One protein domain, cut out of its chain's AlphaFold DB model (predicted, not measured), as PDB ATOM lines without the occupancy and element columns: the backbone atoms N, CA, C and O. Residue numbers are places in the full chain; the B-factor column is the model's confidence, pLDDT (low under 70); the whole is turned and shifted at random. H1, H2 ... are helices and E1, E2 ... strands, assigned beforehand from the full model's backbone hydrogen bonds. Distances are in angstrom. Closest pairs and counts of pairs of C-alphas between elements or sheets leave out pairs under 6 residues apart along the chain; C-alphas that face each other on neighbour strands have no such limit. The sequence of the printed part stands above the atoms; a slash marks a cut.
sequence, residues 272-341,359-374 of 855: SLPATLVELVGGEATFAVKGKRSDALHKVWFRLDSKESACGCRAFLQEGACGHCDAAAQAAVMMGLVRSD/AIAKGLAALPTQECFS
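AT A GLANCE: This is residues 272 to 341 and 359 to 374 of the 855 residues of the protein "Carbonyl reductase [NADPH] 1" of Symbiodinium microadriaticum (UniProt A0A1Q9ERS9). A strongly twisted sheet of four strands makes the core, with the long helix H2 lying slantwise over one face and the short helix H3 over the opposite face at the E4 edge. H1, another short helix, sits beyond that same edge, and the ends at residues 341 and 374 lie far apart on opposite sides of the body. The printed part has 86 residues, with four named strands and then three named helices, in the order E1 E2 E3 E4 H1 H2 H3; the sheet's order is E1 - E2 - E3 - E4, all antiparallel. The class is mixed, helices and strands, and the whole is compact, with a radius of gyration of the C-alphas of 11.8 A and spans of 35 by 24 by 22 A.

IN THESE COORDINATES: E1, residues 275 to 281, begins with C-alpha 275 at (-20.094, 22.819, -2.271) and is 17.2 A long. E2, residues 284 to 290, is 19.7 A long, and E3, residues 297 to 303, is 19.1 A long. E4 is short, residues 309 to 311. H1 is residues 314 to 319. H2, residues 323 to 334, begins with C-alpha 323 at (-28.194, 20.412, -9.313) and is 16.2 A long. H3, residues 359 to 365, ends with C-alpha 365 at (-33.523, 15.789, 7.670).

HOW THE PARTS SIT: The strands form a meander, each the antiparallel neighbour of the one before, and E1 and E4 are the edge strands. In the hairpin E1 and E2, N 278 and O 286 are 2.8 A apart, within hydrogen-bond range. In the hairpin E2 and E3, N 287 and O 300 are 2.8 A apart; in the hairpin E3 and E4, N 301 and O 310 are 2.9 A apart. H2 is on the sheet at a height of 7.8 A, over E2 and E3, slantwise to the strands at 56 degrees to E2 on the local plane. Its closest C-alphas to E2 are those of Phe 287 and Ala 328, 6.0 A. H3 is on the opposite face, over E4, at a height of 7.0 A; the three layers are helix, sheet and helix. The closest C-alphas of E4 and H3 are those of Ala 310 and Gly 363, 4.6 A. H1 is only just not on the sheet, with 4 pairs of C-alphas within 10 A. H1 and H2 are near each other, with 5 pairs within 10 A. H1 and H3 are close but not clearly touching: the C-alphas of Leu 317 and Ile 360 are 7.6 A apart. In H1, H2 and H3 every O i to N i+4 pair is within hydrogen-bond range.

THE WHOLE: The two C-alphas farthest apart are those of Asp 341 and Gln 370, 38.0 A. Residues 342 to 358 are not printed, and C-alphas 341 and 359 are 23.5 A apart across the cut. Of the links that are printed whole, none is long. The mean pLDDT of the printed part is 78.5, and it is under 70 at 22 residues, among them 363 to 374.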
ATOM      1  N   SER A 272     -20.467  24.250 -10.859       54.69
ATOM      2  CA  SER A 272     -20.164  23.966  -9.465       54.69
ATOM      3  C   SER A 272     -20.777  25.080  -8.618       54.69
ATOM      4  O   SER A 272     -20.183  26.119  -8.337       54.69
ATOM      5  N   LEU A 273     -22.024  24.854  -8.205       66.81
ATOM      6  CA  LEU A 273     -22.540  25.494  -7.002       66.81
ATOM      7  C   LEU A 273     -21.501  25.221  -5.902       66.81
ATOM      8  O   LEU A 273     -21.180  24.047  -5.702       66.81
ATOM      9  N   PRO A 274     -20.920  26.244  -5.249       73.12
ATOM     10  CA  PRO A 274     -19.834  26.016  -4.310       73.12
ATOM     11  C   PRO A 274     -20.345  25.104  -3.195       73.12
ATOM     12  O   PRO A 274     -21.330  25.416  -2.520       73.12
ATOM     13  N   ALA A 275     -19.703  23.942  -3.102       85.44
ATOM     14  CA  ALA A 275     -20.094  22.819  -2.271       85.44
ATOM     15  C   ALA A 275     -18.976  22.557  -1.262       85.44
ATOM     16  O   ALA A 275     -17.894  22.087  -1.614       85.44
ATOM     17  N   THR A 276     -19.234  22.892  -0.004       88.12
ATOM     18  CA  THR A 276     -18.283  22.731   1.100       88.12
ATOM     19  C   THR A 276     -18.657  21.487   1.894       88.12
ATOM     20  O   THR A 276     -19.815  21.331   2.274       88.12
ATOM     21  N   LEU A 277     -17.697  20.598   2.153       90.06
ATOM     22  CA  LEU A 277     -17.911  19.463   3.052       90.06
ATOM     23  C   LEU A 277     -18.136  19.989   4.479       90.06
ATOM     24  O   LEU A 277     -17.324  20.759   4.985       90.06
ATOM     25  N   VAL A 278     -19.247  19.598   5.098       91.06
ATOM     26  CA  VAL A 278     -19.635  19.992   6.465       91.06
ATOM     27  C   VAL A 278     -19.318  18.882   7.458       91.06
ATOM     28  O   VAL A 278     -18.854  19.148   8.559       91.06
ATOM     29  N   GLU A 279     -19.598  17.637   7.076       90.38
ATOM     30  CA  GLU A 279     -19.524  16.478   7.960       90.38
ATOM     31  C   GLU A 279     -19.207  15.223   7.140       90.38
ATOM     32  O   GLU A 279     -19.677  15.078   6.010       90.38
ATOM     33  N   LEU A 280     -18.420  14.314   7.715       91.00
ATOM     34  CA  LEU A 280     -18.087  13.013   7.141       91.00
ATOM     35  C   LEU A 280     -18.091  11.973   8.268       91.00
ATOM     36  O   LEU A 280     -17.190  11.963   9.103       91.00
ATOM     37  N   VAL A 281     -19.112  11.115   8.307       88.50
ATOM     38  CA  VAL A 281     -19.322  10.123   9.374       88.50
ATOM     39  C   VAL A 281     -19.784   8.804   8.754       88.50
ATOM     40  O   VAL A 281     -20.787   8.751   8.051       88.50
ATOM     41  N   GLY A 282     -19.061   7.713   9.029       82.75
ATOM     42  CA  GLY A 282     -19.507   6.348   8.708       82.75
ATOM     43  C   GLY A 282     -19.792   6.070   7.223       82.75
ATOM     44  O   GLY A 282     -20.767   5.388   6.920       82.75
ATOM     45  N   GLY A 283     -18.998   6.630   6.302       84.88
ATOM     46  CA  GLY A 283     -19.204   6.489   4.847       84.88
ATOM     47  C   GLY A 283     -20.296   7.401   4.261       84.88
ATOM     48  O   GLY A 283     -20.549   7.388   3.054       84.88
ATOM     49  N   GLU A 284     -20.932   8.227   5.094       89.81
ATOM     50  CA  GLU A 284     -21.884   9.260   4.691       89.81
ATOM     51  C   GLU A 284     -21.229  10.652   4.821       89.81
ATOM     52  O   GLU A 284     -20.634  10.987   5.845       89.81
ATOM     53  N   ALA A 285     -21.331  11.466   3.771       89.94
ATOM     54  CA  ALA A 285     -20.825  12.832   3.692       89.94
ATOM     55  C   ALA A 285     -21.991  13.829   3.590       89.94
ATOM     56  O   ALA A 285     -22.967  13.587   2.880       89.94
ATOM     57  N   THR A 286     -21.881  14.978   4.253       91.44
ATOM     58  CA  THR A 286     -22.847  16.080   4.146       91.44
ATOM     59  C   THR A 286     -22.149  17.306   3.573       91.44
ATOM     60  O   THR A 286     -21.194  17.811   4.159       91.44
ATOM     61  N   PHE A 287     -22.650  17.821   2.452       91.31
ATOM     62  CA  PHE A 287     -22.158  19.032   1.795       91.31
ATOM     63  C   PHE A 287     -23.132  20.196   2.002       91.31
ATOM     64  O   PHE A 287     -24.344  20.016   1.900       91.31
ATOM     65  N   ALA A 288     -22.622  21.401   2.242       90.56
ATOM     66  CA  ALA A 288     -23.375  22.645   2.131       90.56
ATOM     67  C   ALA A 288     -23.163  23.216   0.726       90.56
ATOM     68  O   ALA A 288     -22.040  23.555   0.360       90.56
ATOM     69  N   VAL A 289     -24.237  23.308  -0.054       89.69
ATOM     70  CA  VAL A 289     -24.210  23.727  -1.458       89.69
ATOM     71  C   VAL A 289     -25.010  25.014  -1.624       89.69
ATOM     72  O   VAL A 289     -26.208  25.048  -1.334       89.69
ATOM     73  N   LYS A 290     -24.365  26.083  -2.094       84.88
ATOM     74  CA  LYS A 290     -25.019  27.393  -2.239       84.88
ATOM     75  C   LYS A 290     -26.046  27.408  -3.375       84.88
ATOM     76  O   LYS A 290     -25.767  26.939  -4.477       84.88
ATOM     77  N   GLY A 291     -27.228  27.972  -3.123       80.81
ATOM     78  CA  GLY A 291     -28.277  28.116  -4.129       80.81
ATOM     79  C   GLY A 291     -27.914  29.084  -5.266       80.81
ATOM     80  O   GLY A 291     -27.214  30.076  -5.089       80.81
ATOM     81  N   LYS A 292     -28.439  28.820  -6.469       68.31
ATOM     82  CA  LYS A 292     -28.161  29.619  -7.684       68.31
ATOM     83  C   LYS A 292     -28.965  30.927  -7.792       68.31
ATOM     84  O   LYS A 292     -28.659  31.772  -8.625       68.31
ATOM     85  N   ARG A 293     -30.054  31.046  -7.022       62.53
ATOM     86  CA  ARG A 293     -30.992  32.195  -6.995       62.53
ATOM     87  C   ARG A 293     -31.249  32.722  -5.577       62.53
ATOM     88  O   ARG A 293     -32.105  33.576  -5.387       62.53
ATOM     89  N   SER A 294     -30.559  32.158  -4.596       65.12
ATOM     90  CA  SER A 294     -30.733  32.406  -3.171       65.12
ATOM     91  C   SER A 294     -29.406  32.092  -2.500       65.12
ATOM     92  O   SER A 294     -28.889  30.996  -2.705       65.12
ATOM     93  N   ASP A 295     -28.883  33.002  -1.682       68.12
ATOM     94  CA  ASP A 295     -27.629  32.765  -0.956       68.12
ATOM     95  C   ASP A 295     -27.724  31.647   0.100       68.12
ATOM     96  O   ASP A 295     -26.695  31.205   0.608       68.12
ATOM     97  N   ALA A 296     -28.939  31.153   0.369       74.00
ATOM     98  CA  ALA A 296     -29.223  29.996   1.209       74.00
ATOM     99  C   ALA A 296     -28.350  28.775   0.850       74.00
ATOM    100  O   ALA A 296     -28.215  28.381  -0.315       74.00
ATOM    101  N   LEU A 297     -27.790  28.153   1.890       82.31
ATOM    102  CA  LEU A 297     -26.994  26.934   1.798       82.31
ATOM    103  C   LEU A 297     -27.904  25.709   1.937       82.31
ATOM    104  O   LEU A 297     -28.483  25.453   2.994       82.31
ATOM    105  N   HIS A 298     -28.001  24.911   0.879       84.19
ATOM    106  CA  HIS A 298     -28.685  23.626   0.924       84.19
ATOM    107  C   HIS A 298     -27.750  22.562   1.493       84.19
ATOM    108  O   HIS A 298     -26.700  22.293   0.910       84.19
ATOM    109  N   LYS A 299     -28.141  21.907   2.591       89.31
ATOM    110  CA  LYS A 299     -27.471  20.671   3.004       89.31
ATOM    111  C   LYS A 299     -27.848  19.553   2.028       89.31
ATOM    112  O   LYS A 299     -29.016  19.385   1.661       89.31
ATOM    113  N   VAL A 300     -26.838  18.817   1.588       91.94
ATOM    114  CA  VAL A 300     -26.936  17.678   0.682       91.94
ATOM    115  C   VAL A 300     -26.229  16.512   1.346       91.94
ATOM    116  O   VAL A 300     -25.020  16.549   1.559       91.94
ATOM    117  N   TRP A 301     -26.994  15.486   1.687       92.50
ATOM    118  CA  TRP A 301     -26.456  14.213   2.139       92.50
ATOM    119  C   TRP A 301     -26.004  13.396   0.923       92.50
ATOM    120  O   TRP A 301     -26.694  13.380  -0.097       92.50
ATOM    121  N   PHE A 302     -24.861  12.729   1.027       91.00
ATOM    122  CA  PHE A 302     -24.256  11.925  -0.028       91.00
ATOM    123  C   PHE A 302     -23.587  10.687   0.585       91.00
ATOM    124  O   PHE A 302     -22.718  10.813   1.445       91.00
ATOM    125  N   ARG A 303     -23.948   9.479   0.150       90.31
ATOM    126  CA  ARG A 303     -23.279   8.240   0.571       90.31
ATOM    127  C   ARG A 303     -22.151   7.896  -0.395       90.31
ATOM    128  O   ARG A 303     -22.387   7.772  -1.592       90.31
ATOM    129  N   LEU A 304     -20.943   7.701   0.130       87.38
ATOM    130  CA  LEU A 304     -19.751   7.480  -0.693       87.38
ATOM    131  C   LEU A 304     -19.800   6.146  -1.456       87.38
ATOM    132  O   LEU A 304     -19.477   6.119  -2.642       87.38
ATOM    133  N   ASP A 305     -20.278   5.080  -0.807       82.00
ATOM    134  CA  ASP A 305     -20.249   3.717  -1.362       82.00
ATOM    135  C   ASP A 305     -21.297   3.480  -2.463       82.00
ATOM    136  O   ASP A 305     -20.996   2.896  -3.501       82.00
ATOM    137  N   SER A 306     -22.539   3.934  -2.250       81.69
ATOM    138  CA  SER A 306     -23.662   3.724  -3.183       81.69
ATOM    139  C   SER A 306     -23.907   4.896  -4.134       81.69
ATOM    140  O   SER A 306     -24.712   4.776  -5.055       81.69
ATOM    141  N   LYS A 307     -23.255   6.043  -3.897       82.12
ATOM    142  CA  LYS A 307     -23.479   7.325  -4.594       82.12
ATOM    143  C   LYS A 307     -24.909   7.871  -4.483       82.12
ATOM    144  O   LYS A 307     -25.280   8.798  -5.205       82.12
ATOM    145  N   GLU A 308     -25.710   7.332  -3.562       85.75
ATOM    146  CA  GLU A 308     -27.016   7.886  -3.215       85.75
ATOM    147  C   GLU A 308     -26.844   9.300  -2.655       85.75
ATOM    148  O   GLU A 308     -25.988   9.549  -1.807       85.75
ATOM    149  N   SER A 309     -27.689  10.227  -3.095       89.12
ATOM    150  CA  SER A 309     -27.674  11.610  -2.625       89.12
ATOM    151  C   SER A 309     -29.081  12.097  -2.317       89.12
ATOM    152  O   SER A 309     -30.053  11.638  -2.917       89.12
ATOM    153  N   ALA A 310     -29.199  13.014  -1.360       89.62
ATOM    154  CA  ALA A 310     -30.471  13.596  -0.961       89.62
ATOM    155  C   ALA A 310     -30.324  15.067  -0.568       89.62
ATOM    156  O   ALA A 310     -29.432  15.439   0.192       89.62
ATOM    157  N   CYS A 311     -31.237  15.905  -1.055       88.19
ATOM    158  CA  CYS A 311     -31.253  17.340  -0.791       88.19
ATOM    159  C   CYS A 311     -32.651  17.787  -0.350       88.19
ATOM    160  O   CYS A 311     -33.647  17.392  -0.950       88.19
ATOM    161  N   GLY A 312     -32.738  18.683   0.636       83.62
ATOM    162  CA  GLY A 312     -34.015  19.266   1.070       83.62
ATOM    163  C   GLY A 312     -34.655  20.247   0.074       83.62
ATOM    164  O   GLY A 312     -35.707  20.820   0.356       83.62
ATOM    165  N   CYS A 313     -34.040  20.505  -1.086       83.25
ATOM    166  CA  CYS A 313     -34.587  21.458  -2.049       83.25
ATOM    167  C   CYS A 313     -35.845  20.918  -2.758       83.25
ATOM    168  O   CYS A 313     -36.016  19.717  -2.977       83.25
ATOM    169  N   ARG A 314     -36.720  21.837  -3.186       78.94
ATOM    170  CA  ARG A 314     -37.983  21.501  -3.859       78.94
ATOM    171  C   ARG A 314     -37.801  20.621  -5.103       78.94
ATOM    172  O   ARG A 314     -38.618  19.731  -5.301       78.94
ATOM    173  N   ALA A 315     -36.767  20.861  -5.915       79.12
ATOM    174  CA  ALA A 315     -36.510  20.069  -7.120       79.12
ATOM    175  C   ALA A 315     -36.275  18.591  -6.767       79.12
ATOM    176  O   ALA A 315     -36.990  17.729  -7.262       79.12
ATOM    177  N   PHE A 316     -35.392  18.308  -5.804       84.25
ATOM    178  CA  PHE A 316     -35.120  16.938  -5.364       84.25
ATOM    179  C   PHE A 316     -36.367  16.245  -4.790       84.25
ATOM    180  O   PHE A 316     -36.649  15.099  -5.123       84.25
ATOM    181  N   LEU A 317     -37.162  16.946  -3.977       80.19
ATOM    182  CA  LEU A 317     -38.381  16.378  -3.383       80.19
ATOM    183  C   LEU A 317     -39.503  16.104  -4.410       80.19
ATOM    184  O   LEU A 317     -40.373  15.267  -4.150       80.19
ATOM    185  N   GLN A 318     -39.499  16.800  -5.555       75.25
ATOM    186  CA  GLN A 318     -40.485  16.636  -6.633       75.25
ATOM    187  C   GLN A 318     -40.022  15.675  -7.738       75.25
ATOM    188  O   GLN A 318     -40.839  14.916  -8.248       75.25
ATOM    189  N   GLU A 319     -38.737  15.692  -8.092       77.94
ATOM    190  CA  GLU A 319     -38.182  15.027  -9.284       77.94
ATOM    191  C   GLU A 319     -37.172  13.915  -8.942       77.94
ATOM    192  O   GLU A 319     -36.746  13.180  -9.828       77.94
ATOM    193  N   GLY A 320     -36.762  13.780  -7.675       78.56
ATOM    194  CA  GLY A 320     -35.733  12.826  -7.234       78.56
ATOM    195  C   GLY A 320     -34.294  13.222  -7.581       78.56
ATOM    196  O   GLY A 320     -33.360  12.533  -7.183       78.56
ATOM    197  N   ALA A 321     -34.100  14.336  -8.289       80.50
ATOM    198  CA  ALA A 321     -32.802  14.856  -8.704       80.50
ATOM    199  C   ALA A 321     -32.742  16.381  -8.527       80.50
ATOM    200  O   ALA A 321     -33.764  17.068  -8.545       80.50
ATOM    201  N   CYS A 322     -31.540  16.933  -8.339       86.38
ATOM    202  CA  CYS A 322     -31.317  18.378  -8.389       86.38
ATOM    203  C   CYS A 322     -29.835  18.722  -8.586       86.38
ATOM    204  O   CYS A 322     -28.959  17.993  -8.125       86.38
ATOM    205  N   GLY A 323     -29.563  19.912  -9.129       84.00
ATOM    206  CA  GLY A 323     -28.194  20.412  -9.313       84.00
ATOM    207  C   GLY A 323     -27.370  20.577  -8.027       84.00
ATOM    208  O   GLY A 323     -26.152  20.695  -8.110       84.00
ATOM    209  N   HIS A 324     -27.993  20.570  -6.839       89.12
ATOM    210  CA  HIS A 324     -27.254  20.536  -5.570       89.12
ATOM    211  C   HIS A 324     -26.661  19.145  -5.298       89.12
ATOM    212  O   HIS A 324     -25.539  19.053  -4.806       89.12
ATOM    213  N   CYS A 325     -27.378  18.073  -5.656       88.75
ATOM    214  CA  CYS A 325     -26.862  16.705  -5.595       88.75
ATOM    215  C   CYS A 325     -25.700  16.513  -6.573       88.75
ATOM    216  O   CYS A 325     -24.665  15.978  -6.183       88.75
ATOM    217  N   ASP A 326     -25.830  17.030  -7.798       87.19
ATOM    218  CA  ASP A 326     -24.767  16.971  -8.808       87.19
ATOM    219  C   ASP A 326     -23.501  17.713  -8.344       87.19
ATOM    220  O   ASP A 326     -22.392  17.199  -8.477       87.19
ATOM    221  N   ALA A 327     -23.657  18.900  -7.745       87.94
ATOM    222  CA  ALA A 327     -22.543  19.678  -7.204       87.94
ATOM    223  C   ALA A 327     -21.869  18.994  -5.998       87.94
ATOM    224  O   ALA A 327     -20.642  18.987  -5.912       87.94
ATOM    225  N   ALA A 328     -22.640  18.371  -5.100       89.38
ATOM    226  CA  ALA A 328     -22.095  17.575  -3.998       89.38
ATOM    227  C   ALA A 328     -21.345  16.327  -4.501       89.38
ATOM    228  O   ALA A 328     -20.255  16.030  -4.020       89.38
ATOM    229  N   ALA A 329     -21.876  15.637  -5.516       87.31
ATOM    230  CA  ALA A 329     -21.217  14.495  -6.148       87.31
ATOM    231  C   ALA A 329     -19.893  14.900  -6.821       87.31
ATOM    232  O   ALA A 329     -18.875  14.226  -6.654       87.31
ATOM    233  N   GLN A 330     -19.881  16.028  -7.540       85.69
ATOM    234  CA  GLN A 330     -18.666  16.592  -8.137       85.69
ATOM    235  C   GLN A 330     -17.639  16.976  -7.067       85.69
ATOM    236  O   GLN A 330     -16.470  16.630  -7.208       85.69
ATOM    237  N   ALA A 331     -18.064  17.613  -5.970       87.31
ATOM    238  CA  ALA A 331     -17.185  17.933  -4.849       87.31
ATOM    239  C   ALA A 331     -16.600  16.673  -4.190       87.31
ATOM    240  O   ALA A 331     -15.398  16.629  -3.943       87.31
ATOM    241  N   ALA A 332     -17.399  15.621  -3.986       86.81
ATOM    242  CA  ALA A 332     -16.922  14.346  -3.450       86.81
ATOM    243  C   ALA A 332     -15.859  13.684  -4.350       86.81
ATOM    244  O   ALA A 332     -14.862  13.169  -3.847       86.81
ATOM    245  N   VAL A 333     -16.025  13.747  -5.679       85.69
ATOM    246  CA  VAL A 333     -15.015  13.270  -6.643       85.69
ATOM    247  C   VAL A 333     -13.764  14.159  -6.629       85.69
ATOM    248  O   VAL A 333     -12.654  13.639  -6.568       85.69
ATOM    249  N   MET A 334     -13.913  15.489  -6.621       82.62
ATOM    250  CA  MET A 334     -12.782  16.432  -6.564       82.62
ATOM    251  C   MET A 334     -11.975  16.324  -5.262       82.62
ATOM    252  O   MET A 334     -10.764  16.520  -5.280       82.62
ATOM    253  N   MET A 335     -12.624  15.988  -4.145       83.75
ATOM    254  CA  MET A 335     -11.987  15.726  -2.849       83.75
ATOM    255  C   MET A 335     -11.397  14.307  -2.738       83.75
ATOM    256  O   MET A 335     -10.872  13.949  -1.688       83.75
ATOM    257  N   GLY A 336     -11.495  13.477  -3.784       85.50
ATOM    258  CA  GLY A 336     -10.994  12.099  -3.784       85.50
ATOM    259  C   GLY A 336     -11.790  11.119  -2.911       85.50
ATOM    260  O   GLY A 336     -11.360   9.982  -2.736       85.50
ATOM    261  N   LEU A 337     -12.952  11.529  -2.388       83.81
ATOM    262  CA  LEU A 337     -13.827  10.696  -1.553       83.81
ATOM    263  C   LEU A 337     -14.561   9.618  -2.369       83.81
ATOM    264  O   LEU A 337     -15.036   8.634  -1.810       83.81
ATOM    265  N   VAL A 338     -14.667   9.802  -3.691       83.94
ATOM    266  CA  VAL A 338     -15.321   8.874  -4.624       83.94
ATOM    267  C   VAL A 338     -14.467   8.724  -5.883       83.94
ATOM    268  O   VAL A 338     -14.056   9.718  -6.479       83.94
ATOM    269  N   ARG A 339     -14.243   7.485  -6.343       75.50
ATOM    270  CA  ARG A 339     -13.529   7.222  -7.606       75.50
ATOM    271  C   ARG A 339     -14.350   7.657  -8.827       75.50
ATOM    272  O   ARG A 339     -15.547   7.356  -8.927       75.50
ATOM    273  N   SER A 340     -13.671   8.303  -9.777       61.34
ATOM    274  CA  SER A 340     -14.200   8.750 -11.077       61.34
ATOM    275  C   SER A 340     -14.820   7.619 -11.896       61.34
ATOM    276  O   SER A 340     -15.832   7.812 -12.559       61.34
ATOM    277  N   ASP A 341     -14.242   6.425 -11.803       50.28
ATOM    278  CA  ASP A 341     -14.419   5.350 -12.791       50.28
ATOM    279  C   ASP A 341     -15.741   4.579 -12.623       50.28
ATOM    280  O   ASP A 341     -16.082   3.714 -13.422       50.28
ATOM    281  N   ALA A 359     -33.625   7.691   1.750       67.56
ATOM    282  CA  ALA A 359     -33.168   8.854   0.984       67.56
ATOM    283  C   ALA A 359     -34.150  10.031   1.113       67.56
ATOM    284  O   ALA A 359     -33.722  11.169   1.301       67.56
ATOM    285  N   ILE A 360     -35.462   9.760   1.122       66.00
ATOM    286  CA  ILE A 360     -36.481  10.780   1.426       66.00
ATOM    287  C   ILE A 360     -36.302  11.296   2.861       66.00
ATOM    288  O   ILE A 360     -36.239  12.506   3.067       66.00
ATOM    289  N   ALA A 361     -36.157  10.404   3.847       72.12
ATOM    290  CA  ALA A 361     -35.941  10.785   5.243       72.12
ATOM    291  C   ALA A 361     -34.658  11.614   5.435       72.12
ATOM    292  O   ALA A 361     -34.690  12.627   6.131       72.12
ATOM    293  N   LYS A 362     -33.549  11.250   4.774       77.19
ATOM    294  CA  LYS A 362     -32.297  12.029   4.777       77.19
ATOM    295  C   LYS A 362     -32.451  13.379   4.070       77.19
ATOM    296  O   LYS A 362     -31.961  14.374   4.588       77.19
ATOM    297  N   GLY A 363     -33.178  13.449   2.953       67.12
ATOM    298  CA  GLY A 363     -33.485  14.710   2.266       67.12
ATOM    299  C   GLY A 363     -34.349  15.658   3.104       67.12
ATOM    300  O   GLY A 363     -34.100  16.860   3.123       67.12
ATOM    301  N   LEU A 364     -35.318  15.120   3.852       69.19
ATOM    302  CA  LEU A 364     -36.125  15.875   4.814       69.19
ATOM    303  C   LEU A 364     -35.303  16.312   6.037       69.19
ATOM    304  O   LEU A 364     -35.408  17.460   6.454       69.19
ATOM    305  N   ALA A 365     -34.438  15.447   6.575       69.19
ATOM    306  CA  ALA A 365     -33.523  15.789   7.670       69.19
ATOM    307  C   ALA A 365     -32.441  16.811   7.260       69.19
ATOM    308  O   ALA A 365     -31.914  17.526   8.106       69.19
ATOM    309  N   ALA A 366     -32.130  16.912   5.964       62.62
ATOM    310  CA  ALA A 366     -31.230  17.912   5.395       62.62
ATOM    311  C   ALA A 366     -31.899  19.283   5.141       62.62
ATOM    312  O   ALA A 366     -31.270  20.183   4.578       62.62
ATOM    313  N   LEU A 367     -33.160  19.484   5.541       59.47
ATOM    314  CA  LEU A 367     -33.775  20.812   5.527       59.47
ATOM    315  C   LEU A 367     -33.117  21.720   6.587       59.47
ATOM    316  O   LEU A 367     -33.032  21.329   7.752       59.47
ATOM    317  N   PRO A 368     -32.679  22.947   6.236       52.56
ATOM    318  CA  PRO A 368     -32.307  23.936   7.241       52.56
ATOM    319  C   PRO A 368     -33.546  24.316   8.060       52.56
ATOM    320  O   PRO A 368     -34.632  24.491   7.504       52.56
ATOM    321  N   THR A 369     -33.375  24.483   9.370       48.66
ATOM    322  CA  THR A 369     -34.466  24.656  10.345       48.66
ATOM    323  C   THR A 369     -35.326  25.909  10.153       48.66
ATOM    324  O   THR A 369     -36.371  25.994  10.795       48.66
ATOM    325  N   GLN A 370     -34.950  26.859   9.280       46.41
ATOM    326  CA  GLN A 370     -35.748  28.071   9.021       46.41
ATOM    327  C   GLN A 370     -35.913  28.519   7.549       46.41
ATOM    328  O   GLN A 370     -36.787  29.342   7.292       46.41
ATOM    329  N   GLU A 371     -35.175  27.998   6.554       46.56
ATOM    330  CA  GLU A 371     -35.037  28.719   5.259       46.56
ATOM    331  C   GLU A 371     -35.609  28.045   3.990       46.56
ATOM    332  O   GLU A 371     -35.575  28.641   2.915       46.56
ATOM    333  N   CYS A 372     -36.159  26.821   4.046       48.59
ATOM    334  CA  CYS A 372     -36.609  26.103   2.829       48.59
ATOM    335  C   CYS A 372     -37.973  25.390   2.925       48.59
ATOM    336  O   CYS A 372     -38.167  24.286   2.410       48.59
ATOM    337  N   PHE A 373     -38.977  26.063   3.491       48.03
ATOM    338  CA  PHE A 373     -40.347  25.538   3.642       48.03
ATOM    339  C   PHE A 373     -41.055  25.111   2.336       48.03
ATOM    340  O   PHE A 373     -41.984  24.299   2.376       48.03
ATOM    341  N   SER A 374     -40.624  25.600   1.165       51.97
ATOM    342  CA  SER A 374     -41.296  25.325  -0.121       51.97
ATOM    343  C   SER A 374     -41.233  23.860  -0.582       51.97
ATOM    344  O   SER A 374     -42.097  23.431  -1.350       51.97
TER     345      SER A 374